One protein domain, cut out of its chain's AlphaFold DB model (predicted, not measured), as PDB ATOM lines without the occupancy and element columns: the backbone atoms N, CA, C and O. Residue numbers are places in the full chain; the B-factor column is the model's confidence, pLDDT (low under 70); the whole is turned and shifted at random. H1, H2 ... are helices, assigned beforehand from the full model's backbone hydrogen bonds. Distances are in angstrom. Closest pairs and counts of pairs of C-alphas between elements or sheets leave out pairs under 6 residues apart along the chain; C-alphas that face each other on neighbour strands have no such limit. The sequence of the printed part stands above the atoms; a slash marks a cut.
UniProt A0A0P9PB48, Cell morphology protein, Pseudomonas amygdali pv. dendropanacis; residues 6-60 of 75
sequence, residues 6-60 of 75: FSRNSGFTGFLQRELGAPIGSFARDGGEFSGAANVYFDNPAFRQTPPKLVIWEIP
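What this domain is: This is residues 6 to 60 of the 75 residues of the protein "Cell morphology protein" of Pseudomonas amygdali pv. dendropanacis (UniProt A0A0P9PB48). Picture a flat slab with a small helical corner at each end: the longest helix H2, with the one-turn helix H1 near its start, at one end, and H3, with the one-turn helix H4 near its end, at the other. Between these two ends run two long stretches with no named element, residues 21 to 35 along one side of the slab and residues 49 to 60 along the other, and no helix packs directly on another. The printed part has 55 residues with four named helices, in the order H1, H2, H3, H4, and no named strand; the class is all helix, though under half of the residues, 24 of 55, are in named elements. The whole is compact, with a radius of gyration of the C-alphas of 11.5 A, and the C-alphas span 28 by 26 by 13 A along their three main axes.

How they stand to each other: Begin with H2, residues 12 to 20, the longest helix by residues. Just before it in the chain look for H1, residues 6 to 9; the two are close but not clearly touching, with 2 pairs of C-alphas within 8 A. Their closest C-alphas are those of Ser 7 and Thr 13, 6.4 A apart, and their centres are 12.4 A apart. Now go on along the chain to H3, residues 36 to 42, which is apart from H2. H4, residues 45 to 48, is close to H3 but not clearly touching it, again with 2 pairs of C-alphas within 8 A. Here the closest C-alphas are those of Tyr 41 and Phe 47, 6.6 A apart, and the centres are 10.8 A apart. H1 is apart from H3 and from H4, and H2 is apart from H4. On the backbone you will find every O i to N i+4 pair within hydrogen-bond range in H2 and H3, while H1 and H4, with 4 residues each, are too short for any such pair; in each of those two the one O i to N i+3 pair is within range.

Where its parts are: Find C-alpha 12 at (-34.537, -55.459, 20.592); from there H2 runs 12.1 A to C-alpha 20 at (-43.850, -63.197, 21.276). Go back to the first printed residue, Phe 6, with its C-alpha at (-31.719, -48.315, 22.024), where H1 begins; it ends at Asn 9, 5.4 A on. H3 runs from Gly 36 to Phe 42, 10.3 A from first to last C-alpha. H4 begins at Pro 45 and measures 4.9 A to its last C-alpha, that of Arg 48, at (-56.081, -43.280, 17.452). To place the two long stretches, set C-alpha 25 at (-44.789, -52.137, 14.764) beside C-alpha 56 at (-44.381, -52.001, 25.069): they differ mainly in z.

The domain as a whole: The outline is flat, and the two C-alphas farthest apart are those of Ser 10 and Gln 49, at 29.3 A. The first and last printed C-alphas, of Phe 6 and Pro 60, are 8.7 A apart. The links from H1 to H2 and from H3 to H4 are tight, with 2 residues each; the link from H2 to H3 is long, with 15 residues, 21 to 35. After H4, residues 49 to 60 hold no named element. The printed part has no cut; the full chain has 75 residues. The mean pLDDT of the printed part is 87.8, and the model's confidence is low, under 70, at residues 31 to 34, in the long link before H3.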
ATOM      1  N   PHE A   6     -32.030 -46.941  21.637       85.44
ATOM      2  CA  PHE A   6     -31.719 -48.315  22.024       85.44
ATOM      3  C   PHE A   6     -32.618 -49.304  21.280       85.44
ATOM      4  O   PHE A   6     -32.135 -50.236  20.637       85.44
ATOM      5  N   SER A   7     -33.924 -49.053  21.292       83.50
ATOM      6  CA  SER A   7     -34.936 -49.898  20.659       83.50
ATOM      7  C   SER A   7     -34.792 -49.994  19.134       83.50
ATOM      8  O   SER A   7     -35.211 -50.993  18.540       83.50
ATOM      9  N   ARG A   8     -34.180 -48.981  18.502       82.12
ATOM     10  CA  ARG A   8     -33.873 -48.968  17.063       82.12
ATOM     11  C   ARG A   8     -32.581 -49.698  16.718       82.12
ATOM     12  O   ARG A   8     -32.551 -50.436  15.740       82.12
ATOM     13  N   ASN A   9     -31.541 -49.514  17.526       85.50
ATOM     14  CA  ASN A   9     -30.179 -49.895  17.150       85.50
ATOM     15  C   ASN A   9     -29.725 -51.239  17.740       85.50
ATOM     16  O   ASN A   9     -28.800 -51.849  17.219       85.50
ATOM     17  N   SER A  10     -30.363 -51.723  18.809       87.44
ATOM     18  CA  SER A  10     -29.959 -52.958  19.510       87.44
ATOM     19  C   SER A  10     -30.523 -54.252  18.910       87.44
ATOM     20  O   SER A  10     -30.162 -55.343  19.345       87.44
ATOM     21  N   GLY A  11     -31.461 -54.158  17.963       88.88
ATOM     22  CA  GLY A  11     -32.231 -55.312  17.484       88.88
ATOM     23  C   GLY A  11     -33.323 -55.791  18.452       88.88
ATOM     24  O   GLY A  11     -33.989 -56.785  18.170       88.88
ATOM     25  N   PHE A  12     -33.563 -55.082  19.562       91.12
ATOM     26  CA  PHE A  12     -34.537 -55.459  20.592       91.12
ATOM     27  C   PHE A  12     -35.956 -55.716  20.054       91.12
ATOM     28  O   PHE A  12     -36.597 -56.685  20.458       91.12
ATOM     29  N   THR A  13     -36.426 -54.927  19.080       91.62
ATOM     30  CA  THR A  13     -37.729 -55.174  18.427       91.62
ATOM     31  C   THR A  13     -37.786 -56.571  17.793       91.62
ATOM     32  O   THR A  13     -38.766 -57.290  17.968       91.62
ATOM     33  N   GLY A  14     -36.722 -56.985  17.098       92.75
ATOM     34  CA  GLY A  14     -36.649 -58.298  16.453       92.75
ATOM     35  C   GLY A  14     -36.617 -59.448  17.461       92.75
ATOM     36  O   GLY A  14     -37.273 -60.467  17.247       92.75
ATOM     37  N   PHE A  15     -35.923 -59.266  18.590       94.50
ATOM     38  CA  PHE A  15     -35.975 -60.210  19.708       94.50
ATOM     39  C   PHE A  15     -37.405 -60.377  20.232       94.50
ATOM     40  O   PHE A  15     -37.895 -61.501  20.295       94.50
ATOM     41  N   LEU A  16     -38.108 -59.278  20.523       92.75
ATOM     42  CA  LEU A  16     -39.492 -59.338  20.996       92.75
ATOM     43  C   LEU A  16     -40.429 -60.016  19.993       92.75
ATOM     44  O   LEU A  16     -41.266 -60.817  20.397       92.75
ATOM     45  N   GLN A  17     -40.289 -59.731  18.697       94.50
ATOM     46  CA  GLN A  17     -41.108 -60.378  17.670       94.50
ATOM     47  C   GLN A  17     -40.935 -61.897  17.667       94.50
ATOM     48  O   GLN A  17     -41.919 -62.626  17.530       94.50
ATOM     49  N   ARG A  18     -39.694 -62.371  17.825       95.50
ATOM     50  CA  ARG A  18     -39.386 -63.801  17.871       95.50
ATOM     51  C   ARG A  18     -39.985 -64.463  19.108       95.50
ATOM     52  O   ARG A  18     -40.657 -65.478  18.967       95.50
ATOM     53  N   GLU A  19     -39.775 -63.883  20.287       95.00
ATOM     54  CA  GLU A  19     -40.224 -64.484  21.551       95.00
ATOM     55  C   GLU A  19     -41.746 -64.393  21.744       95.00
ATOM     56  O   GLU A  19     -42.354 -65.291  22.318       95.00
ATOM     57  N   LEU A  20     -42.391 -63.340  21.230       91.50
ATOM     58  CA  LEU A  20     -43.850 -63.197  21.276       91.50
ATOM     59  C   LEU A  20     -44.566 -63.918  20.125       91.50
ATOM     60  O   LEU A  20     -45.793 -64.005  20.142       91.50
ATOM     61  N   GLY A  21     -43.835 -64.388  19.109       94.06
ATOM     62  CA  GLY A  21     -44.419 -65.007  17.916       94.06
ATOM     63  C   GLY A  21     -45.380 -64.085  17.155       94.06
ATOM     64  O   GLY A  21     -46.313 -64.564  16.511       94.06
ATOM     65  N   ALA A  22     -45.191 -62.766  17.249       92.06
ATOM     66  CA  ALA A  22     -46.119 -61.766  16.727       92.06
ATOM     67  C   ALA A  22     -45.384 -60.610  16.028       92.06
ATOM     68  O   ALA A  22     -44.300 -60.211  16.463       92.06
ATOM     69  N   PRO A  23     -45.958 -60.025  14.958       90.94
ATOM     70  CA  PRO A  23     -45.409 -58.819  14.354       90.94
ATOM     71  C   PRO A  23     -45.536 -57.631  15.317       90.94
ATOM     72  O   PRO A  23     -46.577 -57.427  15.941       90.94
ATOM     73  N   ILE A  24     -44.485 -56.817  15.408       91.50
ATOM     74  CA  ILE A  24     -44.450 -55.625  16.263       91.50
ATOM     75  C   ILE A  24     -44.141 -54.412  15.392       91.50
ATOM     76  O   ILE A  24     -43.060 -54.308  14.821       91.50
ATOM     77  N   GLY A  25     -45.071 -53.457  15.329       89.75
ATOM     78  CA  GLY A  25     -44.789 -52.137  14.764       89.75
ATOM     79  C   GLY A  25     -43.875 -51.343  15.700       89.75
ATOM     80  O   GLY A  25     -44.210 -51.167  16.877       89.75
ATOM     81  N   SER A  26     -42.730 -50.871  15.204       88.62
ATOM     82  CA  SER A  26     -41.803 -50.034  15.973       88.62
ATOM     83  C   SER A  26     -42.010 -48.555  15.664       88.62
ATOM     84  O   SER A  26     -41.969 -48.136  14.512       88.62
ATOM     85  N   PHE A  27     -42.217 -47.774  16.718       88.62
ATOM     86  CA  PHE A  27     -42.378 -46.320  16.705       88.62
ATOM     87  C   PHE A  27     -41.306 -45.652  17.585       88.62
ATOM     88  O   PHE A  27     -41.491 -44.541  18.078       88.62
ATOM     89  N   ALA A  28     -40.187 -46.346  17.818       86.12
ATOM     90  CA  ALA A  28     -39.067 -45.831  18.592       86.12
ATOM     91  C   ALA A  28     -38.378 -44.650  17.883       86.12
ATOM     92  O   ALA A  28     -38.261 -44.615  16.649       86.12
ATOM     93  N   ARG A  29     -37.906 -43.676  18.669       81.19
ATOM     94  CA  ARG A  29     -37.265 -42.450  18.172       81.19
ATOM     95  C   ARG A  29     -35.927 -42.189  18.858       81.19
ATOM     96  O   ARG A  29     -35.809 -42.337  20.069       81.19
ATOM     97  N   ASP A  30     -34.930 -41.760  18.084       76.12
ATOM     98  CA  ASP A  30     -33.676 -41.243  18.638       76.12
ATOM     99  C   ASP A  30     -33.940 -39.872  19.253       76.12
ATOM    100  O   ASP A  30     -34.767 -39.113  18.741       76.12
ATOM    101  N   GLY A  31     -33.236 -39.566  20.343       65.50
ATOM    102  CA  GLY A  31     -33.370 -38.281  21.034       65.50
ATOM    103  C   GLY A  31     -34.771 -38.027  21.599       65.50
ATOM    104  O   GLY A  31     -35.164 -36.879  21.734       65.50
ATOM    105  N   GLY A  32     -35.546 -39.084  21.868       60.28
ATOM    106  CA  GLY A  32     -36.918 -38.974  22.366       60.28
ATOM    107  C   GLY A  32     -37.048 -38.733  23.871       60.28
ATOM    108  O   GLY A  32     -38.173 -38.512  24.311       60.28
ATOM    109  N   GLU A  33     -35.949 -38.791  24.634       68.31
ATOM    110  CA  GLU A  33     -35.948 -38.750  26.109       68.31
ATOM    111  C   GLU A  33     -37.045 -39.676  26.693       68.31
ATOM    112  O   GLU A  33     -37.438 -40.654  26.049       68.31
ATOM    113  N   PHE A  34     -37.555 -39.406  27.895       69.19
ATOM    114  CA  PHE A  34     -38.560 -40.251  28.547       69.19
ATOM    115  C   PHE A  34     -39.860 -40.397  27.730       69.19
ATOM    116  O   PHE A  34     -40.329 -41.513  27.503       69.19
ATOM    117  N   SER A  35     -40.453 -39.284  27.271       75.62
ATOM    118  CA  SER A  35     -41.832 -39.256  26.744       75.62
ATOM    119  C   SER A  35     -41.984 -38.831  25.284       75.62
ATOM    120  O   SER A  35     -43.084 -38.923  24.741       75.62
ATOM    121  N   GLY A  36     -40.930 -38.379  24.605       80.44
ATOM    122  CA  GLY A  36     -41.035 -37.817  23.254       80.44
ATOM    123  C   GLY A  36     -41.549 -38.817  22.214       80.44
ATOM    124  O   GLY A  36     -42.390 -38.473  21.383       80.44
ATOM    125  N   ALA A  37     -41.109 -40.079  22.283       82.19
ATOM    126  CA  ALA A  37     -41.639 -41.138  21.418       82.19
ATOM    127  C   ALA A  37     -43.097 -41.497  21.764       82.19
ATOM    128  O   ALA A  37     -43.894 -41.751  20.863       82.19
ATOM    129  N   ALA A  38     -43.447 -41.483  23.053       86.31
ATOM    130  CA  ALA A  38     -44.781 -41.815  23.538       86.31
ATOM    131  C   ALA A  38     -45.820 -40.767  23.118       86.31
ATOM    132  O   ALA A  38     -46.814 -41.121  22.494       86.31
ATOM    133  N   ASN A  39     -45.548 -39.481  23.367       86.50
ATOM    134  CA  ASN A  39     -46.443 -38.372  23.017       86.50
ATOM    135  C   ASN A  39     -46.776 -38.381  21.519       86.50
ATOM    136  O   ASN A  39     -47.937 -38.367  21.124       86.50
ATOM    137  N   VAL A  40     -45.748 -38.516  20.679       87.31
ATOM    138  CA  VAL A  40     -45.916 -38.571  19.221       87.31
ATOM    139  C   VAL A  40     -46.697 -39.810  18.791       87.31
ATOM    140  O   VAL A  40     -47.486 -39.744  17.851       87.31
ATOM    141  N   TYR A  41     -46.479 -40.952  19.448       90.75
ATOM    142  CA  TYR A  41     -47.199 -42.176  19.124       90.75
ATOM    143  C   TYR A  41     -48.679 -42.102  19.510       90.75
ATOM    144  O   TYR A  41     -49.522 -42.531  18.725       90.75
ATOM    145  N   PHE A  42     -49.014 -41.532  20.667       91.94
ATOM    146  CA  PHE A  42     -50.402 -41.422  21.117       91.94
ATOM    147  C   PHE A  42     -51.234 -40.448  20.269       91.94
ATOM    148  O   PHE A  42     -52.430 -40.676  20.077       91.94
ATOM    149  N   ASP A  43     -50.602 -39.440  19.665       91.88
ATOM    150  CA  ASP A  43     -51.250 -38.559  18.685       91.88
ATOM    151  C   ASP A  43     -51.292 -39.141  17.259       91.88
ATOM    152  O   ASP A  43     -51.985 -38.615  16.383       91.88
ATOM    153  N   ASN A  44     -50.601 -40.255  16.999       91.06
ATOM    154  CA  ASN A  44     -50.528 -40.866  15.676       91.06
ATOM    155  C   ASN A  44     -51.849 -41.574  15.289       91.06
ATOM    156  O   ASN A  44     -52.437 -42.278  16.118       91.06
ATOM    157  N   PRO A  45     -52.292 -41.507  14.014       92.25
ATOM    158  CA  PRO A  45     -53.419 -42.300  13.514       92.25
ATOM    159  C   PRO A  45     -53.320 -43.803  13.812       92.25
ATOM    160  O   PRO A  45     -54.333 -44.424  14.123       92.25
ATOM    161  N   ALA A  46     -52.111 -44.373  13.797       89.75
ATOM    162  CA  ALA A  46     -51.867 -45.774  14.129       89.75
ATOM    163  C   ALA A  46     -52.323 -46.137  15.551       89.75
ATOM    164  O   ALA A  46     -52.711 -47.276  15.784       89.75
ATOM    165  N   PHE A  47     -52.299 -45.188  16.491       93.94
ATOM    166  CA  PHE A  47     -52.860 -45.371  17.826       93.94
ATOM    167  C   PHE A  47     -54.344 -44.987  17.874       93.94
ATOM    168  O   PHE A  47     -55.162 -45.745  18.386       93.94
ATOM    169  N   ARG A  48     -54.718 -43.829  17.315       94.50
ATOM    170  CA  ARG A  48     -56.081 -43.280  17.452       94.50
ATOM    171  C   ARG A  48     -57.151 -44.051  16.679       94.50
ATOM    172  O   ARG A  48     -58.295 -44.102  17.118       94.50
ATOM    173  N   GLN A  49     -56.808 -44.594  15.514       95.69
ATOM    174  CA  GLN A  49     -57.758 -45.248  14.604       95.69
ATOM    175  C   GLN A  49     -57.667 -46.773  14.686       95.69
ATOM    176  O   GLN A  49     -58.665 -47.468  14.511       95.69
ATOM    177  N   THR A  50     -56.476 -47.296  14.976       93.00
ATOM    178  CA  THR A  50     -56.201 -48.736  15.054       93.00
ATOM    179  C   THR A  50     -55.460 -49.081  16.348       93.00
ATOM    180  O   THR A  50     -54.332 -49.577  16.287       93.00
ATOM    181  N   PRO A  51     -56.046 -48.798  17.528       91.94
ATOM    182  CA  PRO A  51     -55.337 -48.917  18.796       91.94
ATOM    183  C   PRO A  51     -54.794 -50.339  19.001       91.94
ATOM    184  O   PRO A  51     -55.529 -51.318  18.820       91.94
ATOM    185  N   PRO A  52     -53.510 -50.490  19.377       92.31
ATOM    186  CA  PRO A  52     -52.932 -51.802  19.620       92.31
ATOM    187  C   PRO A  52     -53.518 -52.419  20.895       92.31
ATOM    188  O   PRO A  52     -53.876 -51.721  21.840       92.31
ATOM    189  N   LYS A  53     -53.523 -53.753  20.969       92.56
ATOM    190  CA  LYS A  53     -53.889 -54.471  22.205       92.56
ATOM    191  C   LYS A  53     -52.834 -54.342  23.309       92.56
ATOM    192  O   LYS A  53     -53.148 -54.541  24.475       92.56
ATOM    193  N   LEU A  54     -51.582 -54.060  22.936       92.25
ATOM    194  CA  LEU A  54     -50.441 -53.972  23.841       92.25
ATOM    195  C   LEU A  54     -49.472 -52.886  23.369       92.25
ATOM    196  O   LEU A  54     -49.057 -52.871  22.208       92.25
ATOM    197  N   VAL A  55     -49.061 -52.024  24.298       93.62
ATOM    198  CA  VAL A  55     -47.954 -51.084  24.110       93.62
ATOM    199  C   VAL A  55     -46.799 -51.520  25.002       93.62
ATOM    200  O   VAL A  55     -46.927 -51.562  26.219       93.62
ATOM    201  N   ILE A  56     -45.664 -51.835  24.380       92.81
ATOM    202  CA  ILE A  56     -44.381 -52.001  25.069       92.81
ATOM    203  C   ILE A  56     -43.656 -50.661  24.986       92.81
ATOM    204  O   ILE A  56     -43.415 -50.179  23.870       92.81
ATOM    205  N   TRP A  57     -43.341 -50.082  26.146       92.56
ATOM    206  CA  TRP A  57     -42.617 -48.819  26.287       92.56
ATOM    207  C   TRP A  57     -41.255 -49.073  26.926       92.56
ATOM    208  O   TRP A  57     -41.162 -49.429  28.096       92.56
ATOM    209  N   GLU A  58     -40.203 -48.929  26.127       90.69
ATOM    210  CA  GLU A  58     -38.821 -48.990  26.596       90.69
ATOM    211  C   GLU A  58     -38.382 -47.613  27.094       90.69
ATOM    212  O   GLU A  58     -38.511 -46.622  26.374       90.69
ATOM    213  N   ILE A  59     -37.889 -47.571  28.332       88.56
ATOM    214  CA  ILE A  59     -37.448 -46.353  29.009       88.56
ATOM    215  C   ILE A  59     -36.117 -46.656  29.704       88.56
ATOM    216  O   ILE A  59     -36.081 -47.525  30.582       88.56
ATOM    217  N   PRO A  60     -35.029 -45.951  29.365       86.00
ATOM    218  CA  PRO A  60     -33.785 -46.029  30.113       86.00
ATOM    219  C   PRO A  60     -33.967 -45.488  31.535       86.00
ATOM    220  O   PRO A  60     -34.522 -44.410  31.723       86.00
TER     221      PRO A  60